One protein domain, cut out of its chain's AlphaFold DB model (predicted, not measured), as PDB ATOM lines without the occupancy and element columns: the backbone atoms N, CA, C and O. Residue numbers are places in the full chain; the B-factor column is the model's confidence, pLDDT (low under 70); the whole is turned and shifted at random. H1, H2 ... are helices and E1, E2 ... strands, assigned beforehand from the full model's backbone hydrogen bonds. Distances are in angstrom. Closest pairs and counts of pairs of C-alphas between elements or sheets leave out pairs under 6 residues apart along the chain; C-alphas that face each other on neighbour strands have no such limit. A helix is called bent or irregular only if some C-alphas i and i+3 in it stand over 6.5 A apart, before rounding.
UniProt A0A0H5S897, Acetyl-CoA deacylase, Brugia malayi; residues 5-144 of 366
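AT A GLANCE: This is residues 5 to 144 of the 366 residues of the protein "Acetyl-CoA deacylase" of Brugia malayi (UniProt A0A0H5S897). Two small three-stranded parallel sheets, E1 E2 E3 and E4 E6 E8, make two lobes side by side; H1 packs on the second sheet and only grazes the first. H2 packs on the first sheet near its edge strand E3, the two-stranded pair E5 and E7 extends the second lobe, and H3 is on neither three-stranded sheet. The 140 printed residues have three named helices and eight named strands, in the order H1 E1 E2 H2 E3 H3 E4 E5 E6 E7 E8; the class is mixed, with 64 residues, under half, in named elements. The whole is compact, with a radius of gyration of the C-alphas of 15.4 A and spans of 47 by 34 by 26 A.

HOW THE PARTS SIT: H1, residues 6 to 18, is on the sheet of E4, residues 90 to 95, E6, residues 117 to 122, and E8, residues 142 to 144, at a height over the sheet of 11.8 A. Its closest C-alphas to E4 are those of Leu 8 and Leu 92, 6.6 A apart. H1 only grazes the sheet of E1, residues 24 to 28, E2, residues 46 to 50, and E3, residues 66 to 68, with its residues 9 to 17. E1 and E2 are parallel at 22 degrees, with N 47 and O 24 at 2.8 A; E2 and E3 are parallel at 24 degrees, with N 67 and O 48 at 2.8 A. E2, H2, residues 55 to 62, and E3 form a strand-helix-strand unit, two parallel neighbour strands joined through a helix, with a right-handed crossover. H2 lies over E3, the C-alphas of Ala 60 and Ala 66 being closest at 5.3 A. H3, residues 73 to 81, is apart from H1 and H2. E4 and E6 are parallel at 23 degrees, with N 91 and O 117 at 2.9 A; E6 and E8 are parallel at 19 degrees, with N 122 and O 144 at 2.8 A. E5, residues 103 to 105, and E7, residues 134 to 136, are antiparallel at 141 degrees, with N 104 and O 135 at 2.8 A. Every O i to N i+4 pair of H1 is within hydrogen-bond range, against 2 of 4 in H2 and 2 of 5 in H3, where 5 of 6 O i to N i+3 pairs are.

IN THESE COORDINATES: H1 begins at C-alpha 6 (64.372, 39.618, 283.188) and is 18.2 A long. E1 measures 13.2 A, E2 12.6 A, H2 11.5 A and H3 13.9 A. H2 is irregular, with C-alphas 56 and 59 7.3 A apart; H3 is only just irregular, with C-alphas 74 and 77 6.8 A apart. E4 measures 14.9 A and E6 15.6 A, while E3, E5, E7 and E8 have three residues each. E8 ends at C-alpha 144 (58.980, 30.099, 276.048).

THE WHOLE: The two C-alphas farthest apart, those of Glu 63 and Asp 100, are 48.2 A apart. The printed part has no cut. The long links are E1 to E2, E5 to E6 and E6 to E7. Mean pLDDT of the printed part is 89.1, and it is under 70 at residue 89 and residues 109 to 114.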
ATOM      1  N   PRO A   5      65.930  39.878 279.167       92.16
ATOM      2  CA  PRO A   5      65.077  38.738 279.496       92.16
ATOM      3  C   PRO A   5      64.950  38.576 281.018       92.16
ATOM      4  O   PRO A   5      65.352  37.561 281.581       92.16
ATOM      5  N   THR A   6      64.435  39.596 281.712       93.52
ATOM      6  CA  THR A   6      64.372  39.618 283.188       93.52
ATOM      7  C   THR A   6      63.699  38.381 283.761       93.52
ATOM      8  O   THR A   6      64.198  37.838 284.734       93.52
ATOM      9  N   LEU A   7      62.640  37.883 283.124       92.76
ATOM     10  CA  LEU A   7      61.922  36.699 283.595       92.76
ATOM     11  C   LEU A   7      62.768  35.416 283.491       92.76
ATOM     12  O   LEU A   7      62.725  34.594 284.402       92.76
ATOM     13  N   LEU A   8      63.608  35.269 282.455       92.68
ATOM     14  CA  LEU A   8      64.585  34.168 282.397       92.68
ATOM     15  C   LEU A   8      65.682  34.338 283.451       92.68
ATOM     16  O   LEU A   8      66.118  33.358 284.046       92.68
ATOM     17  N   LEU A   9      66.136  35.572 283.692       93.46
ATOM     18  CA  LEU A   9      67.165  35.860 284.695       93.46
ATOM     19  C   LEU A   9      66.661  35.602 286.122       93.46
ATOM     20  O   LEU A   9      67.396  35.059 286.944       93.46
ATOM     21  N   GLU A  10      65.415  35.961 286.423       93.78
ATOM     22  CA  GLU A  10      64.769  35.662 287.703       93.78
ATOM     23  C   GLU A  10      64.514  34.160 287.856       93.78
ATOM     24  O   GLU A  10      64.873  33.598 288.889       93.78
ATOM     25  N   GLY A  11      64.025  33.489 286.807       92.85
ATOM     26  CA  GLY A  11      63.883  32.032 286.794       92.85
ATOM     27  C   GLY A  11      65.214  31.297 286.993       92.85
ATOM     28  O   GLY A  11      65.265  30.308 287.721       92.85
ATOM     29  N   LEU A  12      66.317  31.808 286.428       92.19
ATOM     30  CA  LEU A  12      67.666  31.293 286.680       92.19
ATOM     31  C   LEU A  12      68.059  31.435 288.156       92.19
ATOM     32  O   LEU A  12      68.658  30.517 288.714       92.19
ATOM     33  N   CYS A  13      67.723  32.562 288.790       94.44
ATOM     34  CA  CYS A  13      67.964  32.755 290.220       94.44
ATOM     35  C   CYS A  13      67.181  31.720 291.043       94.44
ATOM     36  O   CYS A  13      67.769  31.030 291.872       94.44
ATOM     37  N   ASP A  14      65.887  31.548 290.769       94.63
ATOM     38  CA  ASP A  14      65.034  30.589 291.486       94.63
ATOM     39  C   ASP A  14      65.524  29.148 291.315       94.63
ATOM     40  O   ASP A  14      65.606  28.381 292.280       94.63
ATOM     41  N   TYR A  15      65.920  28.788 290.093       93.11
ATOM     42  CA  TYR A  15      66.481  27.478 289.788       93.11
ATOM     43  C   TYR A  15      67.816  27.247 290.505       93.11
ATOM     44  O   TYR A  15      68.035  26.165 291.057       93.11
ATOM     45  N   ALA A  16      68.695  28.254 290.534       93.33
ATOM     46  CA  ALA A  16      69.987  28.172 291.206       93.33
ATOM     47  C   ALA A  16      69.854  28.046 292.729       93.33
ATOM     48  O   ALA A  16      70.624  27.313 293.347       93.33
ATOM     49  N   GLU A  17      68.884  28.728 293.335       94.16
ATOM     50  CA  GLU A  17      68.588  28.604 294.764       94.16
ATOM     51  C   GLU A  17      67.993  27.229 295.096       94.16
ATOM     52  O   GLU A  17      68.484  26.552 295.999       94.16
ATOM     53  N   THR A  18      67.008  26.774 294.313       95.27
ATOM     54  CA  THR A  18      66.308  25.495 294.529       95.27
ATOM     55  C   THR A  18      67.224  24.277 294.364       95.27
ATOM     56  O   THR A  18      67.108  23.315 295.117       95.27
ATOM     57  N   ASN A  19      68.146  24.310 293.395       94.34
ATOM     58  CA  ASN A  19      69.033  23.181 293.069       94.34
ATOM     59  C   ASN A  19      70.441  23.311 293.672       94.34
ATOM     60  O   ASN A  19      71.357  22.595 293.275       94.34
ATOM     61  N   ASP A  20      70.632  24.256 294.591       92.66
ATOM     62  CA  ASP A  20      71.921  24.617 295.179       92.66
ATOM     63  C   ASP A  20      73.062  24.835 294.158       92.66
ATOM     64  O   ASP A  20      74.222  24.501 294.413       92.66
ATOM     65  N   LEU A  21      72.755  25.418 292.992       92.24
ATOM     66  CA  LEU A  21      73.774  25.717 291.986       92.24
ATOM     67  C   LEU A  21      74.703  26.825 292.482       92.24
ATOM     68  O   LEU A  21      74.263  27.828 293.057       92.24
ATOM     69  N   LYS A  22      76.000  26.634 292.233       91.59
ATOM     70  CA  LYS A  22      77.080  27.533 292.648       91.59
ATOM     71  C   LYS A  22      78.007  27.842 291.483       91.59
ATOM     72  O   LYS A  22      78.088  27.068 290.533       91.59
ATOM     73  N   GLN A  23      78.732  28.953 291.599       88.49
ATOM     74  CA  GLN A  23      79.752  29.383 290.632       88.49
ATOM     75  C   GLN A  23      79.224  29.629 289.207       88.49
ATOM     76  O   GLN A  23      79.968  29.532 288.230       88.49
ATOM     77  N   LEU A  24      77.949  29.996 289.069       92.36
ATOM     78  CA  LEU A  24      77.414  30.481 287.803       92.36
ATOM     79  C   LEU A  24      78.004  31.860 287.512       92.36
ATOM     80  O   LEU A  24      78.024  32.737 288.372       92.36
ATOM     81  N   THR A  25      78.469  32.065 286.286       91.73
ATOM     82  CA  THR A  25      79.005  33.352 285.840       91.73
ATOM     83  C   THR A  25      78.162  33.863 284.685       91.73
ATOM     84  O   THR A  25      77.982  33.165 283.690       91.73
ATOM     85  N   SER A  26      77.640  35.082 284.808       92.07
ATOM     86  CA  SER A  26      76.874  35.738 283.747       92.07
ATOM     87  C   SER A  26      77.698  36.847 283.103       92.07
ATOM     88  O   SER A  26      78.345  37.624 283.796       92.07
ATOM     89  N   HIS A  27      77.670  36.933 281.775       92.03
ATOM     90  CA  HIS A  27      78.292  38.013 281.011       92.03
ATOM     91  C   HIS A  27      77.203  38.795 280.291       92.03
ATOM     92  O   HIS A  27      76.387  38.207 279.583       92.03
ATOM     93  N   HIS A  28      77.166  40.113 280.470       91.18
ATOM     94  CA  HIS A  28      76.101  40.927 279.892       91.18
ATOM     95  C   HIS A  28      76.535  42.375 279.628       91.18
ATOM     96  O   HIS A  28      77.443  42.921 280.256       91.18
ATOM     97  N   LEU A  29      75.830  43.027 278.704       90.21
ATOM     98  CA  LEU A  29      75.871  44.480 278.519       90.21
ATOM     99  C   LEU A  29      74.817  45.153 279.418       90.21
ATOM    100  O   LEU A  29      74.372  44.575 280.405       90.21
ATOM    101  N   HIS A  30      74.401  46.378 279.095       89.94
ATOM    102  CA  HIS A  30      73.412  47.116 279.884       89.94
ATOM    103  C   HIS A  30      72.098  46.331 280.024       89.94
ATOM    104  O   HIS A  30      71.389  46.139 279.030       89.94
ATOM    105  N   LEU A  31      71.748  45.933 281.250       91.99
ATOM    106  CA  LEU A  31      70.476  45.295 281.591       91.99
ATOM    107  C   LEU A  31      69.486  46.298 282.184       91.99
ATOM    108  O   LEU A  31      69.874  47.159 282.968       91.99
ATOM    109  N   GLU A  32      68.217  46.144 281.826       91.98
ATOM    110  CA  GLU A  32      67.097  46.846 282.457       91.98
ATOM    111  C   GLU A  32      66.368  45.911 283.433       91.98
ATOM    112  O   GLU A  32      66.462  44.689 283.316       91.98
ATOM    113  N   GLY A  33      65.644  46.487 284.391       91.38
ATOM    114  CA  GLY A  33      64.899  45.725 285.395       91.38
ATOM    115  C   GLY A  33      65.694  45.364 286.649       91.38
ATOM    116  O   GLY A  33      66.737  45.955 286.952       91.38
ATOM    117  N   THR A  34      65.144  44.414 287.400       92.46
ATOM    118  CA  THR A  34      65.693  43.879 288.650       92.46
ATOM    119  C   THR A  34      66.968  43.076 288.402       92.46
ATOM    120  O   THR A  34      67.166  42.471 287.347       92.46
ATOM    121  N   THR A  35      67.845  43.057 289.402       92.97
ATOM    122  CA  THR A  35      69.093  42.287 289.395       92.97
ATOM    123  C   THR A  35      69.093  41.325 290.577       92.97
ATOM    124  O   THR A  35      69.909  41.439 291.481       92.97
ATOM    125  N   LYS A  36      68.125  40.399 290.623       94.17
ATOM    126  CA  LYS A  36      67.895  39.507 291.781       94.17
ATOM    127  C   LYS A  36      69.165  38.773 292.239       94.17
ATOM    128  O   LYS A  36      69.396  38.645 293.436       94.17
ATOM    129  N   TRP A  37      70.031  38.399 291.299       93.64
ATOM    130  CA  TRP A  37      71.316  37.744 291.560       93.64
ATOM    131  C   TRP A  37      72.332  38.590 292.347       93.64
ATOM    132  O   TRP A  37      73.347  38.054 292.776       93.64
ATOM    133  N   THR A  38      72.101  39.892 292.549       93.45
ATOM    134  CA  THR A  38      72.964  40.735 293.396       93.45
ATOM    135  C   THR A  38      72.550  40.730 294.864       93.45
ATOM    136  O   THR A  38      73.200  41.378 295.680       93.45
ATOM    137  N   GLN A  39      71.464  40.042 295.225       92.82
ATOM    138  CA  GLN A  39      71.054  39.907 296.620       92.82
ATOM    139  C   GLN A  39      72.036  39.004 297.397       92.82
ATOM    140  O   GLN A  39      72.630  38.093 296.812       92.82
ATOM    141  N   PRO A  40      72.207  39.204 298.719       89.91
ATOM    142  CA  PRO A  40      73.201  38.473 299.512       89.91
ATOM    143  C   PRO A  40      73.117  36.941 299.435       89.91
ATOM    144  O   PRO A  40      74.150  36.277 299.491       89.91
ATOM    145  N   ASN A  41      71.920  36.366 299.263       90.26
ATOM    146  CA  ASN A  41      71.701  34.919 299.120       90.26
ATOM    147  C   ASN A  41      72.276  34.327 297.817       90.26
ATOM    148  O   ASN A  41      72.487  33.117 297.739       90.26
ATOM    149  N   PHE A  42      72.575  35.160 296.815       93.25
ATOM    150  CA  PHE A  42      73.158  34.737 295.539       93.25
ATOM    151  C   PHE A  42      74.668  34.963 295.436       93.25
ATOM    152  O   PHE A  42      75.260  34.545 294.442       93.25
ATOM    153  N   LYS A  43      75.308  35.552 296.458       89.85
ATOM    154  CA  LYS A  43      76.733  35.924 296.439       89.85
ATOM    155  C   LYS A  43      77.668  34.777 296.026       89.85
ATOM    156  O   LYS A  43      78.589  34.997 295.245       89.85
ATOM    157  N   ASP A  44      77.404  33.563 296.509       90.09
ATOM    158  CA  ASP A  44      78.197  32.359 296.198       90.09
ATOM    159  C   ASP A  44      77.590  31.517 295.054       90.09
ATOM    160  O   ASP A  44      78.111  30.459 294.684       90.09
ATOM    161  N   ARG A  45      76.466  31.978 294.488       93.51
ATOM    162  CA  ARG A  45      75.697  31.281 293.451       93.51
ATOM    163  C   ARG A  45      75.969  31.830 292.063       93.51
ATOM    164  O   ARG A  45      76.349  31.065 291.181       93.51
ATOM    165  N   ILE A  46      75.760  33.135 291.882       94.11
ATOM    166  CA  ILE A  46      75.779  33.808 290.584       94.11
ATOM    167  C   ILE A  46      76.667  35.045 290.683       94.11
ATOM    168  O   ILE A  46      76.384  35.965 291.446       94.11
ATOM    169  N   ARG A  47      77.714  35.101 289.859       93.44
ATOM    170  CA  ARG A  47      78.580  36.272 289.717       93.44
ATOM    171  C   ARG A  47      78.313  36.974 288.388       93.44
ATOM    172  O   ARG A  47      78.208  36.338 287.339       93.44
ATOM    173  N   SER A  48      78.168  38.296 288.439       93.68
ATOM    174  CA  SER A  48      77.833  39.133 287.282       93.68
ATOM    175  C   SER A  48      79.084  39.803 286.729       93.68
ATOM    176  O   SER A  48      79.697  40.597 287.431       93.68
ATOM    177  N   ASN A  49      79.424  39.533 285.472       93.56
ATOM    178  CA  ASN A  49      80.477  40.209 284.722       93.56
ATOM    179  C   ASN A  49      79.843  41.199 283.743       93.56
ATOM    180  O   ASN A  49      79.412  40.843 282.641       93.56
ATOM    181  N   SER A  50      79.794  42.466 284.143       93.23
ATOM    182  CA  SER A  50      79.207  43.530 283.338       93.23
ATOM    183  C   SER A  50      80.230  44.109 282.361       93.23
ATOM    184  O   SER A  50      81.235  44.680 282.777       93.23
ATOM    185  N   LEU A  51      79.962  44.017 281.057       91.95
ATOM    186  CA  LEU A  51      80.762  44.664 280.003       91.95
ATOM    187  C   LEU A  51      80.276  46.102 279.723       91.95
ATOM    188  O   LEU A  51      80.957  46.900 279.086       91.95
ATOM    189  N   PHE A  52      79.076  46.450 280.207       89.15
ATOM    190  CA  PHE A  52      78.553  47.817 280.221       89.15
ATOM    191  C   PHE A  52      77.509  47.973 281.338       89.15
ATOM    192  O   PHE A  52      76.368  47.532 281.204       89.15
ATOM    193  N   THR A  53      77.882  48.634 282.434       89.92
ATOM    194  CA  THR A  53      77.088  48.651 283.675       89.92
ATOM    195  C   THR A  53      75.918  49.639 283.640       89.92
ATOM    196  O   THR A  53      76.100  50.856 283.510       89.92
ATOM    197  N   GLY A  54      74.704  49.107 283.805       87.51
ATOM    198  CA  GLY A  54      73.474  49.872 284.035       87.51
ATOM    199  C   GLY A  54      73.378  50.427 285.452       87.51
ATOM    200  O   GLY A  54      74.123  50.016 286.335       87.51
ATOM    201  N   SER A  55      72.473  51.379 285.696       87.88
ATOM    202  CA  SER A  55      72.320  51.990 287.030       87.88
ATOM    203  C   SER A  55      71.940  50.989 288.122       87.88
ATOM    204  O   SER A  55      72.395  51.145 289.248       87.88
ATOM    205  N   ASN A  56      71.162  49.966 287.773       89.87
ATOM    206  CA  ASN A  56      70.735  48.868 288.645       89.87
ATOM    207  C   ASN A  56      71.887  48.000 289.175       89.87
ATOM    208  O   ASN A  56      71.733  47.384 290.219       89.87
ATOM    209  N   LEU A  57      73.037  47.965 288.492       91.75
ATOM    210  CA  LEU A  57      74.162  47.099 288.863       91.75
ATOM    211  C   LEU A  57      75.394  47.871 289.373       91.75
ATOM    212  O   LEU A  57      76.380  47.259 289.773       91.75
ATOM    213  N   ARG A  58      75.377  49.213 289.359       90.78
ATOM    214  CA  ARG A  58      76.540  50.031 289.774       90.78
ATOM    215  C   ARG A  58      76.914  49.831 291.236       90.78
ATOM    216  O   ARG A  58      78.096  49.755 291.538       90.78
ATOM    217  N   GLU A  59      75.919  49.773 292.114       92.05
ATOM    218  CA  GLU A  59      76.130  49.553 293.546       92.05
ATOM    219  C   GLU A  59      76.763  48.183 293.790       92.05
ATOM    220  O   GLU A  59      77.830  48.114 294.383       92.05
ATOM    221  N   ALA A  60      76.218  47.128 293.177       92.79
ATOM    222  CA  ALA A  60      76.782  45.783 293.259       92.79
ATOM    223  C   ALA A  60      78.245  45.709 292.780       92.79
ATOM    224  O   ALA A  60      79.052  45.004 293.382       92.79
ATOM    225  N   VAL A  61      78.614  46.448 291.726       92.77
ATOM    226  CA  VAL A  61      80.018  46.544 291.284       92.77
ATOM    227  C   VAL A  61      80.878  47.276 292.319       92.77
ATOM    228  O   VAL A  61      81.955  46.800 292.667       92.77
ATOM    229  N   ASN A  62      80.406  48.407 292.849       91.19
ATOM    230  CA  ASN A  62      81.142  49.189 293.848       91.19
ATOM    231  C   ASN A  62      81.315  48.445 295.185       91.19
ATOM    232  O   ASN A  62      82.303  48.666 295.880       91.19
ATOM    233  N   GLU A  63      80.379  47.562 295.532       92.10
ATOM    234  CA  GLU A  63      80.415  46.720 296.734       92.10
ATOM    235  C   GLU A  63      81.173  45.393 296.530       92.10
ATOM    236  O   GLU A  63      81.303  44.601 297.464       92.10
ATOM    237  N   GLY A  64      81.679  45.120 295.321       90.78
ATOM    238  CA  GLY A  64      82.407  43.886 294.996       90.78
ATOM    239  C   GLY A  64      81.529  42.632 294.848       90.78
ATOM    240  O   GLY A  64      82.047  41.510 294.796       90.78
ATOM    241  N   LEU A  65      80.205  42.803 294.766       91.52
ATOM    242  CA  LEU A  65      79.227  41.737 294.504       91.52
ATOM    243  C   LEU A  65      79.159  41.361 293.015       91.52
ATOM    244  O   LEU A  65      78.810  40.233 292.672       91.52
ATOM    245  N   ALA A  66      79.524  42.290 292.133       93.51
ATOM    246  CA  ALA A  66      79.636  42.098 290.692       93.51
ATOM    247  C   ALA A  66      80.978  42.641 290.180       93.51
ATOM    248  O   ALA A  66      81.601  43.485 290.819       93.51
ATOM    249  N   ASP A  67      81.395  42.188 289.003       94.55
ATOM    250  CA  ASP A  67      82.609  42.636 288.327       94.55
ATOM    251  C   ASP A  67      82.282  43.490 287.096       94.55
ATOM    252  O   ASP A  67      81.197  43.423 286.505       94.55
ATOM    253  N   PHE A  68      83.266  44.285 286.676       92.79
ATOM    254  CA  PHE A  68      83.208  45.094 285.465       92.79
ATOM    255  C   PHE A  68      84.373  44.751 284.535       92.79
ATOM    256  O   PHE A  68      85.537  44.867 284.916       92.79
ATOM    257  N   ILE A  69      84.060  44.365 283.297       91.56
ATOM    258  CA  ILE A  69      85.051  44.112 282.248       91.56
ATOM    259  C   ILE A  69      85.137  45.357 281.367       91.56
ATOM    260  O   ILE A  69      84.183  45.715 280.677       91.56
ATOM    261  N   SER A  70      86.303  46.001 281.365       90.69
ATOM    262  CA  SER A  70      86.577  47.123 280.469       90.69
ATOM    263  C   SER A  70      86.943  46.609 279.078       90.69
ATOM    264  O   SER A  70      88.015  46.042 278.894       90.69
ATOM    265  N   VAL A  71      86.073  46.842 278.099       90.84
ATOM    266  CA  VAL A  71      86.277  46.449 276.698       90.84
ATOM    267  C   VAL A  71      85.594  47.452 275.768       90.84
ATOM    268  O   VAL A  71      84.589  48.068 276.143       90.84
ATOM    269  N   PHE A  72      86.122  47.646 274.557       90.29
ATOM    270  CA  PHE A  72      85.409  48.428 273.553       90.29
ATOM    271  C   PHE A  72      84.190  47.663 273.051       90.29
ATOM    272  O   PHE A  72      84.215  46.449 272.885       90.29
ATOM    273  N   LEU A  73      83.104  48.383 272.776       88.68
ATOM    274  CA  LEU A  73      81.836  47.740 272.446       88.68
ATOM    275  C   LEU A  73      81.927  46.893 271.152       88.68
ATOM    276  O   LEU A  73      81.383  45.796 271.128       88.68
ATOM    277  N   HIS A  74      82.715  47.320 270.152       89.78
ATOM    278  CA  HIS A  74      82.985  46.527 268.938       89.78
ATOM    279  C   HIS A  74      83.900  45.308 269.169       89.78
ATOM    280  O   HIS A  74      83.920  44.393 268.352       89.78
ATOM    281  N   GLU A  75      84.655  45.265 270.271       91.38
ATOM    282  CA  GLU A  75      85.510  44.123 270.632       91.38
ATOM    283  C   GLU A  75      84.763  43.077 271.468       91.38
ATOM    284  O   GLU A  75      85.271  41.975 271.667       91.38
ATOM    285  N   VAL A  76      83.548  43.379 271.943       89.58
ATOM    286  CA  VAL A  76      82.746  42.435 272.735       89.58
ATOM    287  C   VAL A  76      82.540  41.109 271.991       89.58
ATOM    288  O   VAL A  76      82.824  40.066 272.584       89.58
ATOM    289  N   PRO A  77      82.145  41.083 270.701       86.74
ATOM    290  CA  PRO A  77      82.055  39.821 269.969       86.74
ATOM    291  C   PRO A  77      83.411  39.113 269.836       86.74
ATOM    292  O   PRO A  77      83.480  37.893 269.976       86.74
ATOM    293  N   LEU A  78      84.508  39.855 269.628       87.77
ATOM    294  CA  LEU A  78      85.862  39.292 269.532       87.77
ATOM    295  C   LEU A  78      86.295  38.601 270.834       87.77
ATOM    296  O   LEU A  78      86.899  37.528 270.781       87.77
ATOM    297  N   LEU A  79      85.961  39.175 271.992       88.70
ATOM    298  CA  LEU A  79      86.275  38.620 273.312       88.70
ATOM    299  C   LEU A  79      85.737  37.190 273.478       88.70
ATOM    300  O   LEU A  79      86.418  36.320 274.022       88.70
ATOM    301  N   PHE A  80      84.531  36.941 272.970       85.54
ATOM    302  CA  PHE A  80      83.890  35.632 273.029       85.54
ATOM    303  C   PHE A  80      84.324  34.712 271.878       85.54
ATOM    304  O   PHE A  80      84.643  33.551 272.118       85.54
ATOM    305  N   ARG A  81      84.417  35.225 270.641       83.09
ATOM    306  CA  ARG A  81      84.852  34.453 269.454       83.09
ATOM    307  C   ARG A  81      86.272  33.907 269.589       83.09
ATOM    308  O   ARG A  81      86.550  32.801 269.146       83.09
ATOM    309  N   SER A  82      87.167  34.681 270.199       86.95
ATOM    310  CA  SER A  82      88.559  34.275 270.441       86.95
ATOM    311  C   SER A  82      88.710  33.265 271.583       86.95
ATOM    312  O   SER A  82      89.789  32.701 271.759       86.95
ATOM    313  N   GLY A  83      87.661  33.051 272.385       85.63
ATOM    314  CA  GLY A  83      87.716  32.236 273.597       85.63
ATOM    315  C   GLY A  83      88.463  32.892 274.765       85.63
ATOM    316  O   GLY A  83      88.706  32.217 275.767       85.63
ATOM    317  N   ALA A  84      88.815  34.183 274.666       87.97
ATOM    318  CA  ALA A  84      89.415  34.938 275.769       87.97
ATOM    319  C   ALA A  84      88.485  34.975 276.992       87.97
ATOM    320  O   ALA A  84      88.936  34.800 278.123       87.97
ATOM    321  N   VAL A  85      87.177  35.108 276.755       85.95
ATOM    322  CA  VAL A  85      86.148  34.702 277.715       85.95
ATOM    323  C   VAL A  85      85.537  33.397 277.228       85.95
ATOM    324  O   VAL A  85      84.828  33.365 276.221       85.95
ATOM    325  N   LYS A  86      85.825  32.310 277.946       79.84
ATOM    326  CA  LYS A  86      85.234  31.002 277.663       79.84
ATOM    327  C   LYS A  86      83.768  31.006 278.070       79.84
ATOM    328  O   LYS A  86      83.428  31.299 279.211       79.84
ATOM    329  N   LEU A  87      82.925  30.646 277.119       78.43
ATOM    330  CA  LEU A  87      81.486  30.585 277.271       78.43
ATOM    331  C   LEU A  87      81.043  29.119 277.313       78.43
ATOM    332  O   LEU A  87      81.037  28.433 276.296       78.43
ATOM    333  N   ASN A  88      80.663  28.634 278.493       75.77
ATOM    334  CA  ASN A  88      79.878  27.403 278.644       75.77
ATOM    335  C   ASN A  88      78.391  27.776 278.606       75.77
ATOM    336  O   ASN A  88      77.680  27.651 279.600       75.77
ATOM    337  N   THR A  89      77.968  28.409 277.513       65.07
ATOM    338  CA  THR A  89      76.895  29.402 277.609       65.07
ATOM    339  C   THR A  89      75.540  28.879 277.187       65.07
ATOM    340  O   THR A  89      75.377  28.351 276.088       65.07
ATOM    341  N   VAL A  90      74.577  29.138 278.072       73.47
ATOM    342  CA  VAL A  90      73.170  29.313 277.733       73.47
ATOM    343  C   VAL A  90      72.964  30.781 277.363       73.47
ATOM    344  O   VAL A  90      73.178  31.660 278.203       73.47
ATOM    345  N   LEU A  91      72.573  31.075 276.125       78.76
ATOM    346  CA  LEU A  91      72.114  32.415 275.773       78.76
ATOM    347  C   LEU A  91      70.685  32.583 276.286       78.76
ATOM    348  O   LEU A  91      69.795  31.859 275.856       78.76
ATOM    349  N   LEU A  92      70.477  33.552 277.177       80.04
ATOM    350  CA  LEU A  92      69.148  34.007 277.580       80.04
ATOM    351  C   LEU A  92      68.797  35.246 276.762       80.04
ATOM    352  O   LEU A  92      69.524  36.242 276.814       80.04
ATOM    353  N   THR A  93      67.700  35.203 276.011       87.45
ATOM    354  CA  THR A  93      67.314  36.310 275.124       87.45
ATOM    355  C   THR A  93      65.797  36.452 274.981       87.45
ATOM    356  O   THR A  93      65.020  35.639 275.479       87.45
ATOM    357  N   VAL A  94      65.377  37.522 274.311       91.90
ATOM    358  CA  VAL A  94      63.994  37.772 273.894       91.90
ATOM    359  C   VAL A  94      63.993  37.871 272.376       91.90
ATOM    360  O   VAL A  94      64.849  38.556 271.808       91.90
ATOM    361  N   ILE A  95      63.046  37.194 271.738       94.30
ATOM    362  CA  ILE A  95      62.904  37.143 270.284       94.30
ATOM    363  C   ILE A  95      61.502  37.573 269.856       94.30
ATOM    364  O   ILE A  95      60.552  37.483 270.639       94.30
ATOM    365  N   SER A  96      61.372  38.026 268.611       95.09
ATOM    366  CA  SER A  96      60.059  38.103 267.964       95.09
ATOM    367  C   SER A  96      59.500  36.700 267.697       95.09
ATOM    368  O   SER A  96      60.266  35.730 267.643       95.09
ATOM    369  N   PRO A  97      58.174  36.558 267.547       95.16
ATOM    370  CA  PRO A  97      57.580  35.319 267.067       95.16
ATOM    371  C   PRO A  97      58.139  34.914 265.693       95.16
ATOM    372  O   PRO A  97      58.473  35.797 264.894       95.16
ATOM    373  N   PRO A  98      58.242  33.603 265.404       95.70
ATOM    374  CA  PRO A  98      58.632  33.139 264.080       95.70
ATOM    375  C   PRO A  98      57.625  33.617 263.025       95.70
ATOM    376  O   PRO A  98      56.421  33.643 263.279       95.70
ATOM    377  N   ASP A  99      58.109  33.984 261.837       95.36
ATOM    378  CA  ASP A  99      57.235  34.157 260.671       95.36
ATOM    379  C   ASP A  99      56.833  32.820 260.043       95.36
ATOM    380  O   ASP A  99      57.236  31.747 260.490       95.36
ATOM    381  N   ASP A 100      56.089  32.896 258.940       95.64
ATOM    382  CA  ASP A 100      55.662  31.739 258.149       95.64
ATOM    383  C   ASP A 100      56.835  30.882 257.632       95.64
ATOM    384  O   ASP A 100      56.646  29.722 257.276       95.64
ATOM    385  N   SER A 101      58.047  31.444 257.573       96.12
ATOM    386  CA  SER A 101      59.279  30.752 257.171       96.12
ATOM    387  C   SER A 101      60.114  30.282 258.366       96.12
ATOM    388  O   SER A 101      61.198  29.742 258.174       96.12
ATOM    389  N   GLY A 102      59.623  30.469 259.594       95.12
ATOM    390  CA  GLY A 102      60.274  30.030 260.818       95.12
ATOM    391  C   GLY A 102      61.371  30.960 261.337       95.12
ATOM    392  O   GLY A 102      62.138  30.538 262.202       95.12
ATOM    393  N   TYR A 103      61.485  32.193 260.841       95.12
ATOM    394  CA  TYR A 103      62.518  33.137 261.272       95.12
ATOM    395  C   TYR A 103      62.033  34.063 262.387       95.12
ATOM    396  O   TYR A 103      60.974  34.680 262.291       95.12
ATOM    397  N   CYS A 104      62.868  34.242 263.401       94.41
ATOM    398  CA  CYS A 104      62.697  35.181 264.502       94.41
ATOM    399  C   CYS A 104      63.743  36.304 264.402       94.41
ATOM    400  O   CYS A 104      64.711  36.217 263.643       94.41
ATOM    401  N   THR A 105      63.586  37.352 265.210       92.53
ATOM    402  CA  THR A 105      64.556  38.452 265.331       92.53
ATOM    403  C   THR A 105      64.988  38.644 266.776       92.53
ATOM    404  O   THR A 105      64.166  38.598 267.691       92.53
ATOM    405  N   LEU A 106      66.283  38.875 266.983       89.16
ATOM    406  CA  LEU A 106      66.899  39.125 268.282       89.16
ATOM    407  C   LEU A 106      67.872  40.309 268.229       89.16
ATOM    408  O   LEU A 106      68.036  40.980 267.214       89.16
ATOM    409  N   VAL A 107      68.541  40.582 269.346       80.34
ATOM    410  CA  VAL A 107      69.604  41.588 269.397       80.34
ATOM    411  C   VAL A 107      70.910  41.006 268.808       80.34
ATOM    412  O   VAL A 107      71.412  40.027 269.359       80.34
ATOM    413  N   PRO A 108      71.523  41.618 267.774       72.15
ATOM    414  CA  PRO A 108      72.609  41.043 266.959       72.15
ATOM    415  C   PRO A 108      73.998  40.968 267.637       72.15
ATOM    416  O   PRO A 108      75.020  41.048 266.968       72.15
ATOM    417  N   ILE A 109      74.100  40.828 268.965       64.79
ATOM    418  CA  ILE A 109      75.418  40.807 269.643       64.79
ATOM    419  C   ILE A 109      76.177  39.499 269.358       64.79
ATOM    420  O   ILE A 109      77.406  39.486 269.392       64.79
ATOM    421  N   LEU A 110      75.474  38.383 269.134       58.95
ATOM    422  CA  LEU A 110      76.082  37.055 269.281       58.95
ATOM    423  C   LEU A 110      75.704  36.042 268.199       58.95
ATOM    424  O   LEU A 110      75.960  34.858 268.402       58.95
ATOM    425  N   ASN A 111      75.181  36.474 267.045       56.50
ATOM    426  CA  ASN A 111      74.748  35.566 265.969       56.50
ATOM    427  C   ASN A 111      75.850  34.631 265.425       56.50
ATOM    428  O   ASN A 111      75.569  33.764 264.608       56.50
ATOM    429  N   SER A 112      77.099  34.759 265.881       53.86
ATOM    430  CA  SER A 112      78.210  33.903 265.467       53.86
ATOM    431  C   SER A 112      79.017  33.308 266.635       53.86
ATOM    432  O   SER A 112      80.201  33.000 266.460       53.86
ATOM    433  N   LEU A 113      78.464  33.244 267.847       63.70
ATOM    434  CA  LEU A 113      79.133  32.564 268.955       63.70
ATOM    435  C   LEU A 113      78.805  31.076 268.966       63.70
ATOM    436  O   LEU A 113      77.673  30.687 268.698       63.70
ATOM    437  N   SER A 114      79.780  30.256 269.360       62.55
ATOM    438  CA  SER A 114      79.573  28.841 269.678       62.55
ATOM    439  C   SER A 114      78.787  28.712 270.988       62.55
ATOM    440  O   SER A 114      79.354  28.450 272.049       62.55
ATOM    441  N   ILE A 115      77.488  28.989 270.926       72.00
ATOM    442  CA  ILE A 115      76.557  28.854 272.045       72.00
ATOM    443  C   ILE A 115      76.152  27.381 272.152       72.00
ATOM    444  O   ILE A 115      75.892  26.736 271.142       72.00
ATOM    445  N   ILE A 116      76.142  26.842 273.374       72.76
ATOM    446  CA  ILE A 116      75.791  25.433 273.617       72.76
ATOM    447  C   ILE A 116      74.272  25.254 273.644       72.76
ATOM    448  O   ILE A 116      73.779  24.213 273.229       72.76
ATOM    449  N   LEU A 117      73.558  26.250 274.175       82.75
ATOM    450  CA  LEU A 117      72.107  26.233 274.325       82.75
ATOM    451  C   LEU A 117      71.544  27.655 274.180       82.75
ATOM    452  O   LEU A 117      72.046  28.586 274.812       82.75
ATOM    453  N   ILE A 118      70.473  27.839 273.419       85.30
ATOM    454  CA  ILE A 118      69.733  29.098 273.319       85.30
ATOM    455  C   ILE A 118      68.362  28.918 273.971       85.30
ATOM    456  O   ILE A 118      67.537  28.122 273.530       85.30
ATOM    457  N   SER A 119      68.113  29.691 275.027       89.96
ATOM    458  CA  SER A 119      66.818  29.785 275.694       89.96
ATOM    459  C   SER A 119      66.248  31.184 275.480       89.96
ATOM    460  O   SER A 119      66.839  32.196 275.871       89.96
ATOM    461  N   ALA A 120      65.098  31.250 274.820       92.79
ATOM    462  CA  ALA A 120      64.489  32.497 274.399       92.79
ATOM    463  C   ALA A 120      63.054  32.628 274.906       92.79
ATOM    464  O   ALA A 120      62.291  31.664 274.911       92.79
ATOM    465  N   ILE A 121      62.661  33.850 275.267       94.69
ATOM    466  CA  ILE A 121      61.246  34.208 275.352       94.69
ATOM    467  C   ILE A 121      60.798  34.724 273.986       94.69
ATOM    468  O   ILE A 121      61.347  35.715 273.503       94.69
ATOM    469  N   SER A 122      59.790  34.090 273.390       96.19
ATOM    470  CA  SER A 122      59.080  34.644 272.238       96.19
ATOM    471  C   SER A 122      58.019  35.624 272.729       96.19
ATOM    472  O   SER A 122      57.130  35.249 273.493       96.19
ATOM    473  N   ASN A 123      58.151  36.892 272.336       95.66
ATOM    474  CA  ASN A 123      57.300  37.987 272.792       95.66
ATOM    475  C   ASN A 123      56.834  38.807 271.591       95.66
ATOM    476  O   ASN A 123      57.660  39.402 270.897       95.66
ATOM    477  N   LYS A 124      55.518  38.925 271.383       95.11
ATOM    478  CA  LYS A 124      54.951  39.668 270.242       95.11
ATOM    479  C   LYS A 124      55.322  41.151 270.197       95.11
ATOM    480  O   LYS A 124      55.176  41.783 269.163       95.11
ATOM    481  N   ASN A 125      55.760  41.722 271.322       94.03
ATOM    482  CA  ASN A 125      56.181  43.121 271.395       94.03
ATOM    483  C   ASN A 125      57.638  43.329 270.947       94.03
ATOM    484  O   ASN A 125      58.100  44.468 270.900       94.03
ATOM    485  N   MET A 126      58.382  42.250 270.674       93.86
ATOM    486  CA  MET A 126      59.725  42.321 270.108       93.86
ATOM    487  C   MET A 126      59.638  42.615 268.604       93.86
ATOM    488  O   MET A 126      59.063  41.806 267.878       93.86
ATOM    489  N   PRO A 127      60.189  43.747 268.122       93.30
ATOM    490  CA  PRO A 127      60.042  44.146 266.730       93.30
ATOM    491  C   PRO A 127      60.844  43.246 265.793       93.30
ATOM    492  O   PRO A 127      61.958  42.798 266.100       93.30
ATOM    493  N   ARG A 128      60.299  43.057 264.598       93.85
ATOM    494  CA  ARG A 128      60.937  42.373 263.489       93.85
ATOM    495  C   ARG A 128      61.893  43.314 262.769       93.85
ATOM    496  O   ARG A 128      61.479  44.251 262.098       93.85
ATOM    497  N   THR A 129      63.186  43.074 262.937       93.10
ATOM    498  CA  THR A 129      64.276  43.863 262.353       93.10
ATOM    499  C   THR A 129      64.981  43.101 261.239       93.10
ATOM    500  O   THR A 129      64.925  41.874 261.180       93.10
ATOM    501  N   PHE A 130      65.691  43.827 260.379       92.47
ATOM    502  CA  PHE A 130      66.522  43.249 259.323       92.47
ATOM    503  C   PHE A 130      68.009  43.348 259.668       92.47
ATOM    504  O   PHE A 130      68.403  44.205 260.455       92.47
ATOM    505  N   GLY A 131      68.840  42.519 259.036       91.12
ATOM    506  CA  GLY A 131      70.292  42.492 259.231       91.12
ATOM    507  C   GLY A 131      70.750  41.244 259.973       91.12
ATOM    508  O   GLY A 131      70.172  40.172 259.809       91.12
ATOM    509  N   ASP A 132      71.771  41.392 260.812       89.94
ATOM    510  CA  ASP A 132      72.376  40.300 261.583       89.94
ATOM    511  C   ASP A 132      71.538  39.917 262.816       89.94
ATOM    512  O   ASP A 132      72.030  39.252 263.719       89.94
ATOM    513  N   SER A 133      70.290  40.383 262.910       88.06
ATOM    514  CA  SER A 133      69.353  40.083 263.997       88.06
ATOM    515  C   SER A 133      68.513  38.830 263.754       88.06
ATOM    516  O   SER A 133      67.823  38.382 264.667       88.06
ATOM    517  N   ILE A 134      68.524  38.285 262.536       90.87
ATOM    518  CA  ILE A 134      67.642  37.192 262.117       90.87
ATOM    519  C   ILE A 134      68.214  35.841 262.574       90.87
ATOM    520  O   ILE A 134      69.404  35.583 262.404       90.87
ATOM    521  N   ILE A 135      67.365  34.976 263.131       90.48
ATOM    522  CA  ILE A 135      67.687  33.594 263.527       90.48
ATOM    523  C   ILE A 135      66.536  32.671 263.126       90.48
ATOM    524  O   ILE A 135      65.380  33.087 263.167       90.48
ATOM    525  N   HIS A 136      66.810  31.430 262.732       92.76
ATOM    526  CA  HIS A 136      65.748  30.460 262.476       92.76
ATOM    527  C   HIS A 136      65.340  29.767 263.788       92.76
ATOM    528  O   HIS A 136      66.192  29.456 264.614       92.76
ATOM    529  N   HIS A 137      64.052  29.490 264.003       91.29
ATOM    530  CA  HIS A 137      63.565  28.873 265.247       91.29
ATOM    531  C   HIS A 137      64.199  27.503 265.542       91.29
ATOM    532  O   HIS A 137      64.372  27.161 266.705       91.29
ATOM    533  N   ASN A 138      64.597  26.745 264.510       92.29
ATOM    534  CA  ASN A 138      65.331  25.479 264.677       92.29
ATOM    535  C   ASN A 138      66.739  25.646 265.271       92.29
ATOM    536  O   ASN A 138      67.303  24.662 265.736       92.29
ATOM    537  N   ASP A 139      67.303  26.854 265.249       89.49
ATOM    538  CA  ASP A 139      68.593  27.151 265.881       89.49
ATOM    539  C   ASP A 139      68.420  27.540 267.363       89.49
ATOM    540  O   ASP A 139      69.379  27.952 268.011       89.49
ATOM    541  N   ILE A 140      67.196  27.449 267.904       90.25
ATOM    542  CA  ILE A 140      66.857  27.795 269.286       90.25
ATOM    543  C   ILE A 140      66.406  26.538 270.029       90.25
ATOM    544  O   ILE A 140      65.389  25.938 269.692       90.25
ATOM    545  N   ASP A 141      67.128  26.166 271.083       91.96
ATOM    546  CA  ASP A 141      66.867  24.920 271.807       91.96
ATOM    547  C   ASP A 141      65.604  24.967 272.675       91.96
ATOM    548  O   ASP A 141      64.904  23.965 272.821       91.96
ATOM    549  N   ILE A 142      65.319  26.115 273.300       92.66
ATOM    550  CA  ILE A 142      64.163  26.296 274.185       92.66
ATOM    551  C   ILE A 142      63.487  27.627 273.874       92.66
ATOM    552  O   ILE A 142      64.097  28.690 274.004       92.66
ATOM    553  N   VAL A 143      62.196  27.574 273.555       94.09
ATOM    554  CA  VAL A 143      61.352  28.757 273.366       94.09
ATOM    555  C   VAL A 143      60.228  28.747 274.395       94.09
ATOM    556  O   VAL A 143      59.489  27.772 274.513       94.09
ATOM    557  N   ILE A 144      60.100  29.842 275.141       94.58
ATOM    558  CA  ILE A 144      58.980  30.099 276.048       94.58
ATOM    559  C   ILE A 144      58.121  31.190 275.418       94.58
ATOM    560  O   ILE A 144      58.571  32.323 275.261       94.58
TER     561      ILE A 144